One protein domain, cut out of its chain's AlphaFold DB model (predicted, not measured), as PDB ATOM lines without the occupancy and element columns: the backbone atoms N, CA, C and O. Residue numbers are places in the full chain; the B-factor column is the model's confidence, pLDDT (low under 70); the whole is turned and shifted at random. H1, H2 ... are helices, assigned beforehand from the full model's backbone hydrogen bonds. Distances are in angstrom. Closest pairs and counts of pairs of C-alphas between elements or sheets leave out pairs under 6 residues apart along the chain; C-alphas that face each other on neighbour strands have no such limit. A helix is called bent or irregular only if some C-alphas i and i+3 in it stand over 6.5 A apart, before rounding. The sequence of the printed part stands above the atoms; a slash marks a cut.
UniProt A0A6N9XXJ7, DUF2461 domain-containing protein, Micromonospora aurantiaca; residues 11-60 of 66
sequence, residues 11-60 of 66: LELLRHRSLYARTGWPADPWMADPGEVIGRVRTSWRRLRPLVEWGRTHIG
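AT A GLANCE: This is residues 11 to 60 of the 66 residues of the protein "DUF2461 domain-containing protein" of Micromonospora aurantiaca (UniProt A0A6N9XXJ7). Picture a long, open U: residues 11 to 28 make one leg, a mostly stretched-out run with no named element, the short helix H1 sits at the turn, and the helices H2 and H3 follow end to end as the returning leg. Residues 11 to 18 stick out free at one end, and residues 32 to 39, of which 34 to 39 belong to H2, stand free near the turn. The printed part has 50 residues with three named helices, H1, H2 and H3 in that order, and no named strand; the class is all helix, with 28 residues in the helices. The whole is extended, a rod in outline, with a radius of gyration of the C-alphas of 15.3 A and spans of 45 by 22 by 11 A.

HOW THE PARTS SIT: Start at Leu 11 and go along residues 11 to 28, whose C-alphas lie 5 to 26 A from the mean of the C-alphas; you then come to H1, residues 29 to 32. One residue on, over a tight link, begins H2, residues 34 to 47. H1 and H2 only just touch, with 3 pairs of C-alphas within 8 A, and they touch only at the corner by their link. Look there at Met 31 and Val 37, the closest C-alphas of the two, 5.8 A apart; H2 touches H1 with residues 36 to 37 alone. Their centres are 12.6 A apart. After H2, another tight link of one residue leads to H3, residues 49 to 58. H2 and H3 meet only through their link, and H1 and H3 are apart. On the backbone, each O i to N i+4 pair inside H2 and H3 is within hydrogen-bond range; H1 is too short for such a pair, and its one O i to N i+3 pair is within range.

IN THESE COORDINATES: Find C-alpha 29 at (204.848, 113.123, 100.054), where H1 begins; it runs to Ala 32. Find C-alpha 34 at (205.041, 117.676, 110.138); from there H2, the longest helix, runs 20.0 A to C-alpha 47. H3 begins at Arg 49 and runs 14.3 A to C-alpha 58 at (182.445, 145.692, 106.869). No helix is bent or irregular.

THE WHOLE: The two C-alphas farthest apart are those of Leu 11 and Asp 33, at 46.3 A, while those of Leu 11 and Gly 60 are 22.2 A apart. Residues 11 to 18 stand free, and so do residues 32 to 39, of which 34 to 39 belong to H2. The remaining 34 residues span 40 by 16 by 10 A. The printed part has no cut. Its mean pLDDT is 93.9, and no printed residue is under 70.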
ATOM      1  N   LEU A  11     171.236 141.842  92.935       95.19
ATOM      2  CA  LEU A  11     170.284 140.866  93.475       95.19
ATOM      3  C   LEU A  11     170.893 139.465  93.602       95.19
ATOM      4  O   LEU A  11     170.731 138.836  94.646       95.19
ATOM      5  N   GLU A  12     171.630 139.014  92.584       93.50
ATOM      6  CA  GLU A  12     172.304 137.712  92.608       93.50
ATOM      7  C   GLU A  12     173.353 137.631  93.720       93.50
ATOM      8  O   GLU A  12     173.348 136.685  94.504       93.50
ATOM      9  N   LEU A  13     174.179 138.669  93.882       92.88
ATOM     10  CA  LEU A  13     175.180 138.709  94.949       92.88
ATOM     11  C   LEU A  13     174.530 138.605  96.335       92.88
ATOM     12  O   LEU A  13     174.985 137.853  97.192       92.88
ATOM     13  N   LEU A  14     173.428 139.327  96.539       92.38
ATOM     14  CA  LEU A  14     172.693 139.357  97.800       92.38
ATOM     15  C   LEU A  14     172.028 138.016  98.163       92.38
ATOM     16  O   LEU A  14     171.553 137.859  99.289       92.38
ATOM     17  N   ARG A  15     171.942 137.049  97.239       91.44
ATOM     18  CA  ARG A  15     171.445 135.697  97.542       91.44
ATOM     19  C   ARG A  15     172.478 134.853  98.288       91.44
ATOM     20  O   ARG A  15     172.085 133.934  99.008       91.44
ATOM     21  N   HIS A  16     173.767 135.167  98.172       92.06
ATOM     22  CA  HIS A  16     174.820 134.473  98.907       92.06
ATOM     23  C   HIS A  16     174.840 134.919 100.373       92.06
ATOM     24  O   HIS A  16     174.916 136.106 100.675       92.06
ATOM     25  N   ARG A  17     174.773 133.952 101.295       86.50
ATOM     26  CA  ARG A  17     174.791 134.207 102.749       86.50
ATOM     27  C   ARG A  17     176.122 133.896 103.420       86.50
ATOM     28  O   ARG A  17     176.299 134.210 104.590       86.50
ATOM     29  N   SER A  18     177.034 133.279 102.682       87.88
ATOM     30  CA  SER A  18     178.312 132.818 103.203       87.88
ATOM     31  C   SER A  18     179.405 133.123 102.197       87.88
ATOM     32  O   SER A  18     179.214 132.961 100.992       87.88
ATOM     33  N   LEU A  19     180.562 133.510 102.716       88.06
ATOM     34  CA  LEU A  19     181.799 133.647 101.969       88.06
ATOM     35  C   LEU A  19     182.846 132.791 102.675       88.06
ATOM     36  O   LEU A  19     183.062 132.941 103.875       88.06
ATOM     37  N   TYR A  20     183.482 131.884 101.944       89.81
ATOM     38  CA  TYR A  20     184.579 131.080 102.463       89.81
ATOM     39  C   TYR A  20     185.701 131.023 101.433       89.81
ATOM     40  O   TYR A  20     185.465 131.052 100.226       89.81
ATOM     41  N   ALA A  21     186.930 130.928 101.923       91.94
ATOM     42  CA  ALA A  21     188.112 130.713 101.110       91.94
ATOM     43  C   ALA A  21     188.752 129.396 101.537       91.94
ATOM     44  O   ALA A  21     188.857 129.106 102.729       91.94
ATOM     45  N   ARG A  22     189.171 128.589 100.563       92.56
ATOM     46  CA  ARG A  22     189.823 127.307 100.826       92.56
ATOM     47  C   ARG A  22     191.048 127.132  99.954       92.56
ATOM     48  O   ARG A  22     191.071 127.539  98.796       92.56
ATOM     49  N   THR A  23     192.026 126.436 100.505       92.88
ATOM     50  CA  THR A  23     193.109 125.827  99.742       92.88
ATOM     51  C   THR A  23     193.061 124.341 100.042       92.88
ATOM     52  O   THR A  23     193.033 123.947 101.204       92.88
ATOM     53  N   GLY A  24     192.945 123.533  98.993       92.81
ATOM     54  CA  GLY A  24     193.000 122.080  99.078       92.81
ATOM     55  C   GLY A  24     194.240 121.580  98.360       92.81
ATOM     56  O   GLY A  24     194.698 122.213  97.409       92.81
ATOM     57  N   TRP A  25     194.757 120.446  98.814       95.19
ATOM     58  CA  TRP A  25     195.879 119.763  98.187       95.19
ATOM     59  C   TRP A  25     195.499 118.302  97.949       95.19
ATOM     60  O   TRP A  25     194.823 117.722  98.804       95.19
ATOM     61  N   PRO A  26     195.910 117.703  96.820       95.00
ATOM     62  CA  PRO A  26     195.910 116.252  96.693       95.00
ATOM     63  C   PRO A  26     196.922 115.643  97.672       95.00
ATOM     64  O   PRO A  26     197.794 116.347  98.183       95.00
ATOM     65  N   ALA A  27     196.810 114.337  97.921       94.19
ATOM     66  CA  ALA A  27     197.810 113.608  98.696       94.19
ATOM     67  C   ALA A  27     199.190 113.715  98.028       94.19
ATOM     68  O   ALA A  27     199.304 113.549  96.813       94.19
ATOM     69  N   ASP A  28     200.219 114.004  98.822       96.94
ATOM     70  CA  ASP A  28     201.567 114.305  98.337       96.94
ATOM     71  C   ASP A  28     202.602 113.973  99.433       96.94
ATOM     72  O   ASP A  28     202.290 114.153 100.617       96.94
ATOM     73  N   PRO A  29     203.811 113.485  99.086       97.31
ATOM     74  CA  PRO A  29     204.848 113.123 100.054       97.31
ATOM     75  C   PRO A  29     205.160 114.154 101.144       97.31
ATOM     76  O   PRO A  29     205.463 113.748 102.266       97.31
ATOM     77  N   TRP A  30     205.042 115.463 100.876       96.06
ATOM     78  CA  TRP A  30     205.300 116.485 101.907       96.06
ATOM     79  C   TRP A  30     204.399 116.345 103.140       96.06
ATOM     80  O   TRP A  30     204.744 116.818 104.220       96.06
ATOM     81  N   MET A  31     203.243 115.688 103.009       97.06
ATOM     82  CA  MET A  31     202.321 115.474 104.123       97.06
ATOM     83  C   MET A  31     202.888 114.550 105.209       97.06
ATOM     84  O   MET A  31     202.372 114.552 106.326       97.06
ATOM     85  N   ALA A  32     203.930 113.770 104.902       97.31
ATOM     86  CA  ALA A  32     204.622 112.932 105.876       97.31
ATOM     87  C   ALA A  32     205.597 113.722 106.766       97.31
ATOM     88  O   ALA A  32     206.000 113.206 107.807       97.31
ATOM     89  N   ASP A  33     205.958 114.955 106.390       98.00
ATOM     90  CA  ASP A  33     206.780 115.846 107.208       98.00
ATOM     91  C   ASP A  33     205.901 116.850 107.984       98.00
ATOM     92  O   ASP A  33     205.354 117.794 107.397       98.00
ATOM     93  N   PRO A  34     205.791 116.727 109.322       97.69
ATOM     94  CA  PRO A  34     205.041 117.676 110.138       97.69
ATOM     95  C   PRO A  34     205.537 119.122 110.005       97.69
ATOM     96  O   PRO A  34     204.732 120.053 110.094       97.69
ATOM     97  N   GLY A  35     206.842 119.330 109.797       98.31
ATOM     98  CA  GLY A  35     207.435 120.659 109.664       98.31
ATOM     99  C   GLY A  35     206.917 121.381 108.425       98.31
ATOM    100  O   GLY A  35     206.387 122.497 108.517       98.31
ATOM    101  N   GLU A  36     206.996 120.717 107.274       97.94
ATOM    102  CA  GLU A  36     206.467 121.230 106.017       97.94
ATOM    103  C   GLU A  36     204.941 121.414 106.055       97.94
ATOM    104  O   GLU A  36     204.440 122.462 105.628       97.94
ATOM    105  N   VAL A  37     204.196 120.471 106.646       97.38
ATOM    106  CA  VAL A  37     202.738 120.590 106.834       97.38
ATOM    107  C   VAL A  37     202.384 121.862 107.598       97.38
ATOM    108  O   VAL A  37     201.585 122.681 107.129       97.38
ATOM    109  N   ILE A  38     203.004 122.072 108.761       98.06
ATOM    110  CA  ILE A  38     202.759 123.249 109.600       98.06
ATOM    111  C   ILE A  38     203.129 124.529 108.840       98.06
ATOM    112  O   ILE A  38     202.380 125.513 108.876       98.06
ATOM    113  N   GLY A  39     204.259 124.527 108.128       97.81
ATOM    114  CA  GLY A  39     204.719 125.656 107.322       97.81
ATOM    115  C   GLY A  39     203.724 126.049 106.227       97.81
ATOM    116  O   GLY A  39     203.366 127.231 106.103       97.81
ATOM    117  N   ARG A  40     203.221 125.065 105.472       97.00
ATOM    118  CA  ARG A  40     202.239 125.261 104.395       97.00
ATOM    119  C   ARG A  40     200.897 125.744 104.934       97.00
ATOM    120  O   ARG A  40     200.396 126.766 104.461       97.00
ATOM    121  N   VAL A  41     200.351 125.097 105.967       95.69
ATOM    122  CA  VAL A  41     199.064 125.489 106.573       95.69
ATOM    123  C   VAL A  41     199.125 126.914 107.125       95.69
ATOM    124  O   VAL A  41     198.282 127.744 106.778       95.69
ATOM    125  N   ARG A  42     200.161 127.252 107.909       97.25
ATOM    126  CA  ARG A  42     200.344 128.614 108.445       97.25
ATOM    127  C   ARG A  42     200.453 129.654 107.336       97.25
ATOM    128  O   ARG A  42     199.912 130.752 107.462       97.25
ATOM    129  N   THR A  43     201.154 129.330 106.254       97.06
ATOM    130  CA  THR A  43     201.292 130.232 105.106       97.06
ATOM    131  C   THR A  43     199.954 130.461 104.417       97.06
ATOM    132  O   THR A  43     199.604 131.611 104.153       97.06
ATOM    133  N   SER A  44     199.166 129.409 104.204       95.62
ATOM    134  CA  SER A  44     197.820 129.520 103.638       95.62
ATOM    135  C   SER A  44     196.885 130.347 104.519       95.62
ATOM    136  O   SER A  44     196.187 131.216 104.005       95.62
ATOM    137  N   TRP A  45     196.924 130.186 105.844       95.19
ATOM    138  CA  TRP A  45     196.155 131.045 106.755       95.19
ATOM    139  C   TRP A  45     196.595 132.507 106.702       95.19
ATOM    140  O   TRP A  45     195.754 133.402 106.654       95.19
ATOM    141  N   ARG A  46     197.905 132.780 106.635       96.88
ATOM    142  CA  ARG A  46     198.408 134.155 106.481       96.88
ATOM    143  C   ARG A  46     197.933 134.814 105.185       96.88
ATOM    144  O   ARG A  46     197.684 136.016 105.194       96.88
ATOM    145  N   ARG A  47     197.757 134.053 104.100       96.69
ATOM    146  CA  ARG A  47     197.196 134.568 102.836       96.69
ATOM    147  C   ARG A  47     195.743 135.030 102.971       96.69
ATOM    148  O   ARG A  47     195.318 135.875 102.195       96.69
ATOM    149  N   LEU A  48     195.001 134.533 103.962       95.19
ATOM    150  CA  LEU A  48     193.613 134.932 104.217       95.19
ATOM    151  C   LEU A  48     193.483 136.225 105.034       95.19
ATOM    152  O   LEU A  48     192.368 136.710 105.218       95.19
ATOM    153  N   ARG A  49     194.591 136.822 105.500       94.88
ATOM    154  CA  ARG A  49     194.558 138.066 106.288       94.88
ATOM    155  C   ARG A  49     193.740 139.195 105.642       94.88
ATOM    156  O   ARG A  49     192.950 139.784 106.373       94.88
ATOM    157  N   PRO A  50     193.847 139.484 104.328       95.12
ATOM    158  CA  PRO A  50     193.043 140.541 103.711       95.12
ATOM    159  C   PRO A  50     191.535 140.279 103.798       95.12
ATOM    160  O   PRO A  50     190.768 141.205 104.035       95.12
ATOM    161  N   LEU A  51     191.106 139.019 103.661       92.56
ATOM    162  CA  LEU A  51     189.695 138.639 103.782       92.56
ATOM    163  C   LEU A  51     189.182 138.832 105.215       92.56
ATOM    164  O   LEU A  51     188.077 139.331 105.414       92.56
ATOM    165  N   VAL A  52     189.989 138.460 106.211       91.75
ATOM    166  CA  VAL A  52     189.657 138.678 107.626       91.75
ATOM    167  C   VAL A  52     189.549 140.173 107.928       91.75
ATOM    168  O   VAL A  52     188.589 140.591 108.569       91.75
ATOM    169  N   GLU A  53     190.487 140.984 107.436       93.31
ATOM    170  CA  GLU A  53     190.482 142.437 107.651       93.31
ATOM    171  C   GLU A  53     189.286 143.122 106.982       93.31
ATOM    172  O   GLU A  53     188.618 143.961 107.588       93.31
ATOM    173  N   TRP A  54     188.946 142.698 105.764       93.50
ATOM    174  CA  TRP A  54     187.724 143.126 105.088       93.50
ATOM    175  C   TRP A  54     186.479 142.797 105.924       93.50
ATOM    176  O   TRP A  54     185.624 143.659 106.130       93.50
ATOM    177  N   GLY A  55     186.402 141.581 106.478       91.50
ATOM    178  CA  GLY A  55     185.299 141.172 107.348       91.50
ATOM    179  C   GLY A  55     185.188 142.040 108.604       91.50
ATOM    180  O   GLY A  55     184.101 142.518 108.925       91.50
ATOM    181  N   ARG A  56     186.316 142.324 109.265       90.31
ATOM    182  CA  ARG A  56     186.369 143.231 110.427       90.31
ATOM    183  C   ARG A  56     185.885 144.639 110.082       90.31
ATOM    184  O   ARG A  56     185.198 145.250 110.892       90.31
ATOM    185  N   THR A  57     186.220 145.124 108.889       94.38
ATOM    186  CA  THR A  57     185.875 146.474 108.424       94.38
ATOM    187  C   THR A  57     184.395 146.612 108.056       94.38
ATOM    188  O   THR A  57     183.810 147.670 108.278       94.38
ATOM    189  N   HIS A  58     183.772 145.571 107.492       91.56
ATOM    190  CA  HIS A  58     182.445 145.692 106.869       91.56
ATOM    191  C   HIS A  58     181.319 144.872 107.508       91.56
ATOM    192  O   HIS A  58     180.156 145.179 107.254       91.56
ATOM    193  N   ILE A  59     181.623 143.836 108.293       88.06
ATOM    194  CA  ILE A  59     180.615 142.913 108.852       88.06
ATOM    195  C   ILE A  59     180.416 143.140 110.359       88.06
ATOM    196  O   ILE A  59     179.340 142.865 110.883       88.06
ATOM    197  N   GLY A  60     181.417 143.694 111.051       79.56
ATOM    198  CA  GLY A  60     181.403 143.819 112.511       79.56
ATOM    199  C   GLY A  60     181.738 142.497 113.221       79.56
ATOM    200  O   GLY A  60     182.088 141.508 112.568       79.56
TER     201      GLY A  60